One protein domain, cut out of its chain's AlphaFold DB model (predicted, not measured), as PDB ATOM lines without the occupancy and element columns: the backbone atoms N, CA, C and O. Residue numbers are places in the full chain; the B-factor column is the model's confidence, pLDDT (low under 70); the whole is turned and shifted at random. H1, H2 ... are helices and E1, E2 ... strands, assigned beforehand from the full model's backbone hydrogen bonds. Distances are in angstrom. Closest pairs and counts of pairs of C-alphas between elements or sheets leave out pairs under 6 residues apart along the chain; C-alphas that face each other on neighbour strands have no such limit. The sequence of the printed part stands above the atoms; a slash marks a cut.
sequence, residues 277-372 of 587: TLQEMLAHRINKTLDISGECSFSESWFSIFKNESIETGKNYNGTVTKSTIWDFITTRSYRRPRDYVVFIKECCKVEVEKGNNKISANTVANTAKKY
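What this domain is: This is residues 277 to 372 of the 587 residues of an uncharacterized protein of Pseudoalteromonas piscicida (UniProt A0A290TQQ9). Three helices, H3, H4 and H5, set as a triangle make the middle of this domain, the pair of helices H1 and H2 lies on one side of them, and a two-stranded hairpin, E1 and E2, makes the other end. The base of the hairpin lies by the beginnings of H3 and H5, and its loop, residues 316 to 320, is at the tip, so that the longest axis runs from that loop to the turn after H1. There are 96 residues printed, with five named helices and two named strands in the order H1, H2, E1, E2, H3, H4, H5; the sheet has the order E1 - E2 and is antiparallel. The class is mostly helix, the whole is compact with a radius of gyration of the C-alphas of 13.9 A, and the spans are 47 by 30 by 23 A.

How they stand to each other: Start at H1, residues 277 to 290, and go on to H2, residues 298 to 305: they touch, with the closest C-alphas those of Ala 283 and Phe 298, 5.1 A apart, and run the same way at a steep tilt of 43 degrees. Next come E1, residues 310 to 315, and E2, residues 321 to 325, a hairpin of antiparallel strands with 147 degrees between their directions. Look across it at N 311 and O 324, 2.8 A apart, and at N 322 and O 314, also 2.8 A apart, both within hydrogen-bond range. H3, residues 326 to 333, follows E2 with 0 residues between them; its closest C-alpha pair with E1 is that of Ser 310 and Ile 326, 6.1 A. H4, residues 338 to 354, only just touches H3, with 3 pairs of C-alphas within 8 A, and does so with residues 341 to 344 alone; the closest are those of Ile 330 and Tyr 341, 7.2 A, at a steep tilt of 54 degrees, opposite ways. H1 and H4 are close but not clearly touching, with the C-alphas of Leu 278 and Pro 338 closest at 6.7 A. H5, residues 362 to 372, touches H4, with the C-alphas of Phe 344 and Tyr 372 closest at 5.9 A, at a steep tilt of 63 degrees, opposite ways. H3 and H5 are close but not clearly touching, at a shallow tilt of 21 degrees, the same way; their closest C-alphas, those of Ile 326 and Ala 362, are 6.4 A apart. The closest C-alphas of E1 and H5 are those of Ile 311 and Ala 362, 5.5 A. Among the pairs that stay apart are H1 and H3, and H2 and H4. Every O i to N i+4 pair is within hydrogen-bond range in H1 and H4; the counts are 3 of 4 in H2, 3 of 4 in H3 and 5 of 7 in H5.

Where its parts are: Find C-alpha 277 at (-8.631, -28.783, -27.352); from there H1 runs 19.8 A to C-alpha 290. H2 spans 11.4 A, E1 14.0 A, E2 13.2 A and H3 11.0 A. Find C-alpha 338 at (-16.023, -34.334, -24.542), where H4, the longest helix, begins its 24.7 A. H5 spans 14.7 A and ends at C-alpha 372, at (-20.596, -39.001, -11.815).

The domain as a whole: Look for the two C-alphas farthest apart, those of Ser 293 and Asn 318, 46.9 A. The printed part has no cut, and no link is long: H1 to H2 and H4 to H5 are short, the others tight. The mean pLDDT of the printed part is 92.5, and residues 316 to 317 are under 70.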
ATOM      1  N   THR A 277      -7.417 -28.764 -26.513       94.12
ATOM      2  CA  THR A 277      -8.631 -28.783 -27.352       94.12
ATOM      3  C   THR A 277      -9.915 -28.963 -26.529       94.12
ATOM      4  O   THR A 277     -10.956 -28.400 -26.866       94.12
ATOM      5  N   LEU A 278      -9.869 -29.722 -25.429       96.19
ATOM      6  CA  LEU A 278     -10.996 -29.854 -24.495       96.19
ATOM      7  C   LEU A 278     -11.282 -28.542 -23.760       96.19
ATOM      8  O   LEU A 278     -12.446 -28.185 -23.584       96.19
ATOM      9  N   GLN A 279     -10.237 -27.820 -23.350       96.88
ATOM     10  CA  GLN A 279     -10.367 -26.500 -22.734       96.88
ATOM     11  C   GLN A 279     -11.011 -25.501 -23.698       96.88
ATOM     12  O   GLN A 279     -11.970 -24.828 -23.326       96.88
ATOM     13  N   GLU A 280     -10.551 -25.452 -24.949       96.06
ATOM     14  CA  GLU A 280     -11.144 -24.604 -25.991       96.06
ATOM     15  C   GLU A 280     -12.613 -24.961 -26.260       96.06
ATOM     16  O   GLU A 280     -13.468 -24.076 -26.324       96.06
ATOM     17  N   MET A 281     -12.931 -26.256 -26.339       96.12
ATOM     18  CA  MET A 281     -14.300 -26.737 -26.522       96.12
ATOM     19  C   MET A 281     -15.225 -26.302 -25.384       96.12
ATOM     20  O   MET A 281     -16.320 -25.794 -25.633       96.12
ATOM     21  N   LEU A 282     -14.784 -26.451 -24.134       97.12
ATOM     22  CA  LEU A 282     -15.567 -26.039 -22.973       97.12
ATOM     23  C   LEU A 282     -15.709 -24.518 -22.899       97.12
ATOM     24  O   LEU A 282     -16.805 -24.033 -22.631       97.12
ATOM     25  N   ALA A 283     -14.644 -23.766 -23.190       96.75
ATOM     26  CA  ALA A 283     -14.699 -22.309 -23.262       96.75
ATOM     27  C   ALA A 283     -15.726 -21.844 -24.304       96.75
ATOM     28  O   ALA A 283     -16.595 -21.032 -23.990       96.75
ATOM     29  N   HIS A 284     -15.690 -22.423 -25.510       95.62
ATOM     30  CA  HIS A 284     -16.666 -22.152 -26.568       95.62
ATOM     31  C   HIS A 284     -18.093 -22.429 -26.099       95.62
ATOM     32  O   HIS A 284     -18.944 -21.544 -26.185       95.62
ATOM     33  N   ARG A 285     -18.357 -23.616 -25.540       95.56
ATOM     34  CA  ARG A 285     -19.697 -23.984 -25.054       95.56
ATOM     35  C   ARG A 285     -20.191 -23.043 -23.960       95.56
ATOM     36  O   ARG A 285     -21.327 -22.587 -24.032       95.56
ATOM     37  N   ILE A 286     -19.346 -22.707 -22.984       96.44
ATOM     38  CA  ILE A 286     -19.692 -21.771 -21.905       96.44
ATOM     39  C   ILE A 286     -20.026 -20.394 -22.487       96.44
ATOM     40  O   ILE A 286     -21.086 -19.845 -22.189       96.44
ATOM     41  N   ASN A 287     -19.168 -19.858 -23.357       95.75
ATOM     42  CA  ASN A 287     -19.365 -18.533 -23.943       95.75
ATOM     43  C   ASN A 287     -20.641 -18.476 -24.786       95.75
ATOM     44  O   ASN A 287     -21.402 -17.515 -24.683       95.75
ATOM     45  N   LYS A 288     -20.922 -19.524 -25.570       95.06
ATOM     46  CA  LYS A 288     -22.143 -19.621 -26.378       95.06
ATOM     47  C   LYS A 288     -23.396 -19.787 -25.527       95.06
ATOM     48  O   LYS A 288     -24.405 -19.169 -25.844       95.06
ATOM     49  N   THR A 289     -23.358 -20.564 -24.448       95.19
ATOM     50  CA  THR A 289     -24.507 -20.701 -23.538       95.19
ATOM     51  C   THR A 289     -24.793 -19.408 -22.769       95.19
ATOM     52  O   THR A 289     -25.955 -19.068 -22.545       95.19
ATOM     53  N   LEU A 290     -23.748 -18.686 -22.357       94.06
ATOM     54  CA  LEU A 290     -23.865 -17.463 -21.561       94.06
ATOM     55  C   LEU A 290     -23.969 -16.182 -22.400       94.06
ATOM     56  O   LEU A 290     -24.077 -15.103 -21.820       94.06
ATOM     57  N   ASP A 291     -23.963 -16.307 -23.728       92.00
ATOM     58  CA  ASP A 291     -24.001 -15.202 -24.688       92.00
ATOM     59  C   ASP A 291     -22.878 -14.167 -24.437       92.00
ATOM     60  O   ASP A 291     -23.061 -12.958 -24.581       92.00
ATOM     61  N   ILE A 292     -21.698 -14.657 -24.036       89.75
ATOM     62  CA  ILE A 292     -20.502 -13.837 -23.814       89.75
ATOM     63  C   ILE A 292     -19.931 -13.444 -25.180       89.75
ATOM     64  O   ILE A 292     -19.691 -14.295 -26.039       89.75
ATOM     65  N   SER A 293     -19.733 -12.142 -25.379       82.06
ATOM     66  CA  SER A 293     -19.163 -11.577 -26.603       82.06
ATOM     67  C   SER A 293     -17.647 -11.401 -26.480       82.06
ATOM     68  O   SER A 293     -17.140 -11.088 -25.406       82.06
ATOM     69  N   GLY A 294     -16.935 -11.585 -27.595       79.00
ATOM     70  CA  GLY A 294     -15.473 -11.485 -27.664       79.00
ATOM     71  C   GLY A 294     -14.744 -12.826 -27.522       79.00
ATOM     72  O   GLY A 294     -15.348 -13.863 -27.244       79.00
ATOM     73  N   GLU A 295     -13.434 -12.802 -27.760       77.00
ATOM     74  CA  GLU A 295     -12.552 -13.941 -27.503       77.00
ATOM     75  C   GLU A 295     -12.192 -13.962 -26.014       77.00
ATOM     76  O   GLU A 295     -11.429 -13.124 -25.542       77.00
ATOM     77  N   CYS A 296     -12.764 -14.907 -25.264       85.94
ATOM     78  CA  CYS A 296     -12.361 -15.172 -23.885       85.94
ATOM     79  C   CYS A 296     -11.389 -16.347 -23.846       85.94
ATOM     80  O   CYS A 296     -11.600 -17.371 -24.500       85.94
ATOM     81  N   SER A 297     -10.354 -16.222 -23.022       92.81
ATOM     82  CA  SER A 297      -9.487 -17.341 -22.672       92.81
ATOM     83  C   SER A 297     -10.269 -18.430 -21.931       92.81
ATOM     84  O   SER A 297     -11.285 -18.163 -21.279       92.81
ATOM     85  N   PHE A 298      -9.753 -19.665 -21.949       95.06
ATOM     86  CA  PHE A 298     -10.344 -20.760 -21.177       95.06
ATOM     87  C   PHE A 298     -10.525 -20.395 -19.701       95.06
ATOM     88  O   PHE A 298     -11.581 -20.658 -19.139       95.06
ATOM     89  N   SER A 299      -9.534 -19.747 -19.087       95.50
ATOM     90  CA  SER A 299      -9.580 -19.350 -17.678       95.50
ATOM     91  C   SER A 299     -10.758 -18.414 -17.378       95.50
ATOM     92  O   SER A 299     -11.480 -18.618 -16.404       95.50
ATOM     93  N   GLU A 300     -10.996 -17.410 -18.224       94.75
ATOM     94  CA  GLU A 300     -12.102 -16.459 -18.050       94.75
ATOM     95  C   GLU A 300     -13.463 -17.148 -18.180       94.75
ATOM     96  O   GLU A 300     -14.324 -16.992 -17.309       94.75
ATOM     97  N   SER A 301     -13.638 -17.969 -19.220       95.81
ATOM     98  CA  SER A 301     -14.854 -18.760 -19.418       95.81
ATOM     99  C   SER A 301     -15.069 -19.743 -18.267       95.81
ATOM    100  O   SER A 301     -16.159 -19.813 -17.703       95.81
ATOM    101  N   TRP A 302     -14.026 -20.457 -17.850       96.69
ATOM    102  CA  TRP A 302     -14.076 -21.442 -16.774       96.69
ATOM    103  C   TRP A 302     -14.481 -20.809 -15.440       96.69
ATOM    104  O   TRP A 302     -15.448 -21.241 -14.809       96.69
ATOM    105  N   PHE A 303     -13.825 -19.717 -15.035       95.88
ATOM    106  CA  PHE A 303     -14.143 -19.017 -13.785       95.88
ATOM    107  C   PHE A 303     -15.437 -18.191 -13.843       95.88
ATOM    108  O   PHE A 303     -15.888 -17.663 -12.817       95.88
ATOM    109  N   SER A 304     -16.089 -18.099 -15.008       94.94
ATOM    110  CA  SER A 304     -17.441 -17.545 -15.114       94.94
ATOM    111  C   SER A 304     -18.502 -18.456 -14.479       94.94
ATOM    112  O   SER A 304     -19.510 -17.931 -13.985       94.94
ATOM    113  N   ILE A 305     -18.236 -19.771 -14.425       96.62
ATOM    114  CA  ILE A 305     -19.128 -20.809 -13.882       96.62
ATOM    115  C   ILE A 305     -18.528 -21.582 -12.704       96.62
ATOM    116  O   ILE A 305     -19.287 -22.111 -11.904       96.62
ATOM    117  N   PHE A 306     -17.205 -21.616 -12.540       97.62
ATOM    118  CA  PHE A 306     -16.528 -22.242 -11.399       97.62
ATOM    119  C   PHE A 306     -15.959 -21.202 -10.432       97.62
ATOM    120  O   PHE A 306     -15.542 -20.108 -10.824       97.62
ATOM    121  N   LYS A 307     -15.903 -21.548  -9.145       96.38
ATOM    122  CA  LYS A 307     -15.102 -20.817  -8.158       96.38
ATOM    123  C   LYS A 307     -13.625 -21.180  -8.318       96.38
ATOM    124  O   LYS A 307     -13.290 -22.320  -8.635       96.38
ATOM    125  N   ASN A 308     -12.736 -20.216  -8.081       94.88
ATOM    126  CA  ASN A 308     -11.293 -20.457  -8.087       94.88
ATOM    127  C   ASN A 308     -10.852 -21.048  -6.741       94.88
ATOM    128  O   ASN A 308     -10.320 -20.357  -5.876       94.88
ATOM    129  N   GLU A 309     -11.166 -22.325  -6.551       94.38
ATOM    130  CA  GLU A 309     -10.912 -23.092  -5.335       94.38
ATOM    131  C   GLU A 309     -10.131 -24.368  -5.680       94.38
ATOM    132  O   GLU A 309     -10.065 -24.801  -6.833       94.38
ATOM    133  N   SER A 310      -9.532 -24.992  -4.669       92.94
ATOM    134  CA  SER A 310      -8.881 -26.297  -4.811       92.94
ATOM    135  C   SER A 310      -9.641 -27.363  -4.036       92.94
ATOM    136  O   SER A 310     -10.217 -27.084  -2.986       92.94
ATOM    137  N   ILE A 311      -9.593 -28.595  -4.534       93.06
ATOM    138  CA  ILE A 311     -10.186 -29.771  -3.901       93.06
ATOM    139  C   ILE A 311      -9.088 -30.524  -3.152       93.06
ATOM    140  O   ILE A 311      -8.029 -30.809  -3.713       93.06
ATOM    141  N   GLU A 312      -9.330 -30.849  -1.885       89.25
ATOM    142  CA  GLU A 312      -8.484 -31.764  -1.118       89.25
ATOM    143  C   GLU A 312      -8.671 -33.194  -1.642       89.25
ATOM    144  O   GLU A 312      -9.779 -33.721  -1.667       89.25
ATOM    145  N   THR A 313      -7.585 -33.819  -2.100       81.44
ATOM    146  CA  THR A 313      -7.601 -35.154  -2.727       81.44
ATOM    147  C   THR A 313      -7.009 -36.249  -1.848       81.44
ATOM    148  O   THR A 313      -7.022 -37.423  -2.224       81.44
ATOM    149  N   GLY A 314      -6.484 -35.880  -0.680       78.00
ATOM    150  CA  GLY A 314      -5.884 -36.800   0.274       78.00
ATOM    151  C   GLY A 314      -4.701 -36.178   1.003       78.00
ATOM    152  O   GLY A 314      -4.553 -34.960   1.069       78.00
ATOM    153  N   LYS A 315      -3.847 -37.040   1.553       72.94
ATOM    154  CA  LYS A 315      -2.597 -36.659   2.213       72.94
ATOM    155  C   LYS A 315      -1.446 -37.458   1.616       72.94
ATOM    156  O   LYS A 315      -1.604 -38.639   1.311       72.94
ATOM    157  N   ASN A 316      -0.298 -36.817   1.434       69.19
ATOM    158  CA  ASN A 316       0.929 -37.510   1.049       69.19
ATOM    159  C   ASN A 316       1.495 -38.318   2.236       69.19
ATOM    160  O   ASN A 316       0.975 -38.256   3.351       69.19
ATOM    161  N   TYR A 317       2.580 -39.064   2.002       59.72
ATOM    162  CA  TYR A 317       3.244 -39.870   3.038       59.72
ATOM    163  C   TYR A 317       3.671 -39.046   4.267       59.72
ATOM    164  O   TYR A 317       3.630 -39.537   5.389       59.72
ATOM    165  N   ASN A 318       3.976 -37.762   4.067       70.25
ATOM    166  CA  ASN A 318       4.389 -36.838   5.123       70.25
ATOM    167  C   ASN A 318       3.189 -36.181   5.840       70.25
ATOM    168  O   ASN A 318       3.364 -35.217   6.580       70.25
ATOM    169  N   GLY A 319       1.958 -36.639   5.582       71.56
ATOM    170  CA  GLY A 319       0.734 -36.096   6.175       71.56
ATOM    171  C   GLY A 319       0.272 -34.754   5.593       71.56
ATOM    172  O   GLY A 319      -0.745 -34.222   6.040       71.56
ATOM    173  N   THR A 320       0.964 -34.205   4.589       78.69
ATOM    174  CA  THR A 320       0.583 -32.956   3.917       78.69
ATOM    175  C   THR A 320      -0.623 -33.183   3.021       78.69
ATOM    176  O   THR A 320      -0.614 -34.077   2.173       78.69
ATOM    177  N   VAL A 321      -1.639 -32.334   3.167       82.56
ATOM    178  CA  VAL A 321      -2.830 -32.341   2.317       82.56
ATOM    179  C   VAL A 321      -2.441 -32.111   0.856       82.56
ATOM    180  O   VAL A 321      -1.823 -31.101   0.514       82.56
ATOM    181  N   THR A 322      -2.816 -33.042  -0.017       82.50
ATOM    182  CA  THR A 322      -2.700 -32.883  -1.464       82.50
ATOM    183  C   THR A 322      -3.926 -32.154  -1.985       82.50
ATOM    184  O   THR A 322      -5.060 -32.519  -1.680       82.50
ATOM    185  N   LYS A 323      -3.691 -31.113  -2.783       88.88
ATOM    186  CA  LYS A 323      -4.742 -30.312  -3.407       88.88
ATOM    187  C   LYS A 323      -4.689 -30.478  -4.918       88.88
ATOM    188  O   LYS A 323      -3.612 -30.626  -5.490       88.88
ATOM    189  N   SER A 324      -5.856 -30.447  -5.542       91.38
ATOM    190  CA  SER A 324      -6.040 -30.460  -6.990       91.38
ATOM    191  C   SER A 324      -6.857 -29.245  -7.394       91.38
ATOM    192  O   SER A 324      -7.763 -28.841  -6.661       91.38
ATOM    193  N   THR A 325      -6.588 -28.675  -8.566       95.69
ATOM    194  CA  THR A 325      -7.542 -27.734  -9.164       95.69
ATOM    195  C   THR A 325      -8.836 -28.477  -9.512       95.69
ATOM    196  O   THR A 325      -8.835 -29.708  -9.648       95.69
ATOM    197  N   ILE A 326      -9.947 -27.746  -9.660       97.00
ATOM    198  CA  ILE A 326     -11.216 -28.334 -10.120       97.00
ATOM    199  C   ILE A 326     -11.045 -28.984 -11.501       97.00
ATOM    200  O   ILE A 326     -11.540 -30.087 -11.722       97.00
ATOM    201  N   TRP A 327     -10.308 -28.325 -12.402       96.44
ATOM    202  CA  TRP A 327      -9.989 -28.850 -13.728       96.44
ATOM    203  C   TRP A 327      -9.297 -30.212 -13.637       96.44
ATOM    204  O   TRP A 327      -9.832 -31.206 -14.119       96.44
ATOM    205  N   ASP A 328      -8.161 -30.278 -12.936       94.50
ATOM    206  CA  ASP A 328      -7.377 -31.511 -12.818       94.50
ATOM    207  C   ASP A 328      -8.183 -32.633 -12.149       94.50
ATOM    208  O   ASP A 328      -8.061 -33.805 -12.514       94.50
ATOM    209  N   PHE A 329      -9.050 -32.286 -11.195       95.44
ATOM    210  CA  PHE A 329      -9.897 -33.247 -10.496       95.44
ATOM    211  C   PHE A 329     -10.926 -33.906 -11.426       95.44
ATOM    212  O   PHE A 329     -11.124 -35.120 -11.341       95.44
ATOM    213  N   ILE A 330     -11.555 -33.124 -12.312       96.75
ATOM    214  CA  ILE A 330     -12.490 -33.630 -13.330       96.75
ATOM    215  C   ILE A 330     -11.716 -34.406 -14.399       96.75
ATOM    216  O   ILE A 330     -12.062 -35.546 -14.704       96.75
ATOM    217  N   THR A 331     -10.625 -33.839 -14.923       95.31
ATOM    218  CA  THR A 331      -9.815 -34.462 -15.980       95.31
ATOM    219  C   THR A 331      -9.308 -35.837 -15.572       95.31
ATOM    220  O   THR A 331      -9.417 -36.777 -16.356       95.31
ATOM    221  N   THR A 332      -8.801 -35.986 -14.346       92.44
ATOM    222  CA  THR A 332      -8.310 -37.271 -13.826       92.44
ATOM    223  C   THR A 332      -9.405 -38.326 -13.668       92.44
ATOM    224  O   THR A 332      -9.103 -39.513 -13.688       92.44
ATOM    225  N   ARG A 333     -10.673 -37.925 -13.547       94.12
ATOM    226  CA  ARG A 333     -11.825 -38.834 -13.437       94.12
ATOM    227  C   ARG A 333     -12.476 -39.164 -14.780       94.12
ATOM    228  O   ARG A 333     -13.331 -40.038 -14.818       94.12
ATOM    229  N   SER A 334     -12.041 -38.530 -15.862       94.12
ATOM    230  CA  SER A 334     -12.548 -38.741 -17.223       94.12
ATOM    231  C   SER A 334     -11.602 -39.605 -18.064       94.12
ATOM    232  O   SER A 334     -10.401 -39.634 -17.802       94.12
ATOM    233  N   TYR A 335     -12.094 -40.189 -19.160       93.19
ATOM    234  CA  TYR A 335     -11.242 -40.733 -20.232       93.19
ATOM    235  C   TYR A 335     -10.806 -39.649 -21.234       93.19
ATOM    236  O   TYR A 335     -10.407 -39.951 -22.358       93.19
ATOM    237  N   ARG A 336     -10.881 -38.370 -20.839       93.00
ATOM    238  CA  ARG A 336     -10.602 -37.191 -21.673       93.00
ATOM    239  C   ARG A 336     -11.474 -37.115 -22.932       93.00
ATOM    240  O   ARG A 336     -11.020 -36.671 -23.982       93.00
ATOM    241  N   ARG A 337     -12.745 -37.511 -22.833       93.00
ATOM    242  CA  ARG A 337     -13.720 -37.399 -23.929       93.00
ATOM    243  C   ARG A 337     -14.654 -36.210 -23.680       93.00
ATOM    244  O   ARG A 337     -15.020 -35.992 -22.530       93.00
ATOM    245  N   PRO A 338     -15.098 -35.461 -24.709       95.44
ATOM    246  CA  PRO A 338     -16.023 -34.334 -24.542       95.44
ATOM    247  C   PRO A 338     -17.251 -34.655 -23.688       95.44
ATOM    248  O   PRO A 338     -17.598 -33.877 -22.800       95.44
ATOM    249  N   ARG A 339     -17.863 -35.825 -23.921       94.50
ATOM    250  CA  ARG A 339     -19.034 -36.294 -23.171       94.50
ATOM    251  C   ARG A 339     -18.768 -36.362 -21.668       94.50
ATOM    252  O   ARG A 339     -19.589 -35.867 -20.906       94.50
ATOM    253  N   ASP A 340     -17.613 -36.891 -21.261       95.69
ATOM    254  CA  ASP A 340     -17.250 -37.052 -19.849       95.69
ATOM    255  C   ASP A 340     -17.326 -35.702 -19.101       95.69
ATOM    256  O   ASP A 340     -17.902 -35.615 -18.018       95.69
ATOM    257  N   TYR A 341     -16.801 -34.625 -19.704       97.25
ATOM    258  CA  TYR A 341     -16.835 -33.279 -19.117       97.25
ATOM    259  C   TYR A 341     -18.243 -32.686 -19.113       97.25
ATOM    260  O   TYR A 341     -18.643 -32.088 -18.117       97.25
ATOM    261  N   VAL A 342     -18.995 -32.845 -20.207       96.75
ATOM    262  CA  VAL A 342     -20.378 -32.351 -20.305       96.75
ATOM    263  C   VAL A 342     -21.244 -32.982 -19.215       96.75
ATOM    264  O   VAL A 342     -21.898 -32.246 -18.479       96.75
ATOM    265  N   VAL A 343     -21.191 -34.308 -19.053       96.62
ATOM    266  CA  VAL A 343     -21.920 -35.042 -18.005       96.62
ATOM    267  C   VAL A 343     -21.533 -34.528 -16.619       96.62
ATOM    268  O   VAL A 343     -22.403 -34.116 -15.852       96.62
ATOM    269  N   PHE A 344     -20.234 -34.492 -16.297       97.69
ATOM    270  CA  PHE A 344     -19.765 -34.083 -14.968       97.69
ATOM    271  C   PHE A 344     -20.221 -32.653 -14.631       97.69
ATOM    272  O   PHE A 344     -20.754 -32.392 -13.549       97.69
ATOM    273  N   ILE A 345     -20.040 -31.717 -15.568       97.94
ATOM    274  CA  ILE A 345     -20.407 -30.310 -15.379       97.94
ATOM    275  C   ILE A 345     -21.923 -30.167 -15.225       97.94
ATOM    276  O   ILE A 345     -22.357 -29.444 -14.330       97.94
ATOM    277  N   LYS A 346     -22.733 -30.876 -16.023       96.94
ATOM    278  CA  LYS A 346     -24.199 -30.856 -15.891       96.94
ATOM    279  C   LYS A 346     -24.662 -31.317 -14.512       96.94
ATOM    280  O   LYS A 346     -25.496 -30.643 -13.910       96.94
ATOM    281  N   GLU A 347     -24.093 -32.399 -13.986       97.44
ATOM    282  CA  GLU A 347     -24.430 -32.879 -12.642       97.44
ATOM    283  C   GLU A 347     -24.025 -31.870 -11.554       97.44
ATOM    284  O   GLU A 347     -24.738 -31.688 -10.567       97.44
ATOM    285  N   CYS A 348     -22.914 -31.148 -11.735       97.94
ATOM    286  CA  CYS A 348     -22.539 -30.060 -10.828       97.94
ATOM    287  C   CYS A 348     -23.511 -28.875 -10.923       97.94
ATOM    288  O   CYS A 348     -23.906 -28.323  -9.895       97.94
ATOM    289  N   CYS A 349     -23.912 -28.489 -12.142       97.50
ATOM    290  CA  CYS A 349     -24.897 -27.434 -12.369       97.50
ATOM    291  C   CYS A 349     -26.223 -27.771 -11.693       97.50
ATOM    292  O   CYS A 349     -26.754 -26.922 -10.987       97.50
ATOM    293  N   LYS A 350     -26.714 -29.007 -11.840       96.06
ATOM    294  CA  LYS A 350     -27.947 -29.476 -11.195       96.06
ATOM    295  C   LYS A 350     -27.934 -29.216  -9.685       96.06
ATOM    296  O   LYS A 350     -28.819 -28.540  -9.168       96.06
ATOM    297  N   VAL A 351     -26.879 -29.665  -9.001       96.81
ATOM    298  CA  VAL A 351     -26.732 -29.512  -7.543       96.81
ATOM    299  C   VAL A 351     -26.651 -28.043  -7.114       96.81
ATOM    300  O   VAL A 351     -27.206 -27.668  -6.085       96.81
ATOM    301  N   GLU A 352     -25.935 -27.194  -7.853       97.06
ATOM    302  CA  GLU A 352     -25.813 -25.774  -7.490       97.06
ATOM    303  C   GLU A 352     -27.075 -24.966  -7.811       97.06
ATOM    304  O   GLU A 352     -27.404 -24.043  -7.065       97.06
ATOM    305  N   VAL A 353     -27.797 -25.316  -8.880       95.50
ATOM    306  CA  VAL A 353     -29.083 -24.695  -9.233       95.50
ATOM    307  C   VAL A 353     -30.117 -24.971  -8.145       95.50
ATOM    308  O   VAL A 353     -30.762 -24.031  -7.686       95.50
ATOM    309  N   GLU A 354     -30.205 -26.210  -7.651       94.38
ATOM    310  CA  GLU A 354     -31.074 -26.581  -6.520       94.38
ATOM    311  C   GLU A 354     -30.741 -25.790  -5.238       94.38
ATOM    312  O   GLU A 354     -31.629 -25.477  -4.447       94.38
ATOM    313  N   LYS A 355     -29.471 -25.406  -5.047       94.31
ATOM    314  CA  LYS A 355     -29.010 -24.567  -3.926       94.31
ATOM    315  C   LYS A 355     -29.187 -23.060  -4.160       94.31
ATOM    316  O   LYS A 355     -28.861 -22.274  -3.274       94.31
ATOM    317  N   GLY A 356     -29.647 -22.638  -5.340       93.12
ATOM    318  CA  GLY A 356     -29.757 -21.226  -5.719       93.12
ATOM    319  C   GLY A 356     -28.416 -20.535  -6.010       93.12
ATOM    320  O   GLY A 356     -28.357 -19.308  -6.084       93.12
ATOM    321  N   ASN A 357     -27.332 -21.295  -6.193       94.00
ATOM    322  CA  ASN A 357     -25.997 -20.764  -6.468       94.00
ATOM    323  C   ASN A 357     -25.784 -20.504  -7.965       94.00
ATOM    324  O   ASN A 357     -26.398 -21.124  -8.828       94.00
ATOM    325  N   ASN A 358     -24.879 -19.580  -8.298       93.12
ATOM    326  CA  ASN A 358     -24.570 -19.195  -9.684       93.12
ATOM    327  C   ASN A 358     -23.169 -19.609 -10.161       93.12
ATOM    328  O   ASN A 358     -22.801 -19.321 -11.301       93.12
ATOM    329  N   LYS A 359     -22.395 -20.262  -9.288       96.50
ATOM    330  CA  LYS A 359     -21.086 -20.843  -9.583       96.50
ATOM    331  C   LYS A 359     -20.899 -22.163  -8.849       96.50
ATOM    332  O   LYS A 359     -21.327 -22.303  -7.706       96.50
ATOM    333  N   ILE A 360     -20.181 -23.074  -9.487       97.88
ATOM    334  CA  ILE A 360     -19.807 -24.384  -8.977       97.88
ATOM    335  C   ILE A 360     -18.609 -24.259  -8.036       97.88
ATOM    336  O   ILE A 360     -17.555 -23.739  -8.408       97.88
ATOM    337  N   SER A 361     -18.788 -24.730  -6.804       97.19
ATOM    338  CA  SER A 361     -17.749 -24.768  -5.767       97.19
ATOM    339  C   SER A 361     -16.917 -26.055  -5.801       97.19
ATOM    340  O   SER A 361     -17.381 -27.091  -6.280       97.19
ATOM    341  N   ALA A 362     -15.715 -26.022  -5.215       96.62
ATOM    342  CA  ALA A 362     -14.884 -27.218  -5.045       96.62
ATOM    343  C   ALA A 362     -15.608 -28.312  -4.239       96.62
ATOM    344  O   ALA A 362     -15.523 -29.493  -4.575       96.62
ATOM    345  N   ASN A 363     -16.379 -27.919  -3.218       95.56
ATOM    346  CA  ASN A 363     -17.179 -28.845  -2.418       95.56
ATOM    347  C   ASN A 363     -18.266 -29.542  -3.250       95.56
ATOM    348  O   ASN A 363     -18.475 -30.743  -3.103       95.56
ATOM    349  N   THR A 364     -18.958 -28.824  -4.141       97.62
ATOM    350  CA  THR A 364     -19.949 -29.471  -5.013       97.62
ATOM    351  C   THR A 364     -19.286 -30.444  -5.978       97.62
ATOM    352  O   THR A 364     -19.753 -31.567  -6.081       97.62
ATOM    353  N   VAL A 365     -18.158 -30.086  -6.597       97.44
ATOM    354  CA  VAL A 365     -17.430 -31.005  -7.496       97.44
ATOM    355  C   VAL A 365     -17.011 -32.284  -6.770       97.44
ATOM    356  O   VAL A 365     -17.209 -33.376  -7.299       97.44
ATOM    357  N   ALA A 366     -16.476 -32.163  -5.551       94.25
ATOM    358  CA  ALA A 366     -16.081 -33.314  -4.742       94.25
ATOM    359  C   ALA A 366     -17.277 -34.221  -4.401       94.25
ATOM    360  O   ALA A 366     -17.186 -35.434  -4.556       94.25
ATOM    361  N   ASN A 367     -18.416 -33.644  -4.004       92.69
ATOM    362  CA  ASN A 367     -19.616 -34.415  -3.657       92.69
ATOM    363  C   ASN A 367     -20.301 -35.037  -4.888       92.69
ATOM    364  O   ASN A 367     -20.770 -36.173  -4.833       92.69
ATOM    365  N   THR A 368     -20.329 -34.322  -6.015       95.88
ATOM    366  CA  THR A 368     -20.900 -34.806  -7.279       95.88
ATOM    367  C   THR A 368     -20.048 -35.908  -7.914       95.88
ATOM    368  O   THR A 368     -20.578 -36.717  -8.674       95.88
ATOM    369  N   ALA A 369     -18.762 -36.018  -7.564       94.50
ATOM    370  CA  ALA A 369     -17.873 -37.066  -8.068       94.50
ATOM    371  C   ALA A 369     -18.441 -38.481  -7.865       94.50
ATOM    372  O   ALA A 369     -18.307 -39.320  -8.753       94.50
ATOM    373  N   LYS A 370     -19.138 -38.724  -6.746       93.44
ATOM    374  CA  LYS A 370     -19.856 -39.981  -6.499       93.44
ATOM    375  C   LYS A 370     -20.934 -40.234  -7.548       93.44
ATOM    376  O   LYS A 370     -20.978 -41.310  -8.140       93.44
ATOM    377  N   LYS A 371     -21.792 -39.240  -7.800       95.62
ATOM    378  CA  LYS A 371     -22.881 -39.369  -8.773       95.62
ATOM    379  C   LYS A 371     -22.349 -39.550 -10.194       95.62
ATOM    380  O   LYS A 371     -22.851 -40.392 -10.931       95.62
ATOM    381  N   TYR A 372     -21.298 -38.814 -10.549       96.81
ATOM    382  CA  TYR A 372     -20.596 -39.001 -11.815       96.81
ATOM    383  C   TYR A 372     -20.013 -40.416 -11.941       96.81
ATOM    384  O   TYR A 372     -20.147 -41.034 -12.988       96.81
TER     385      TYR A 372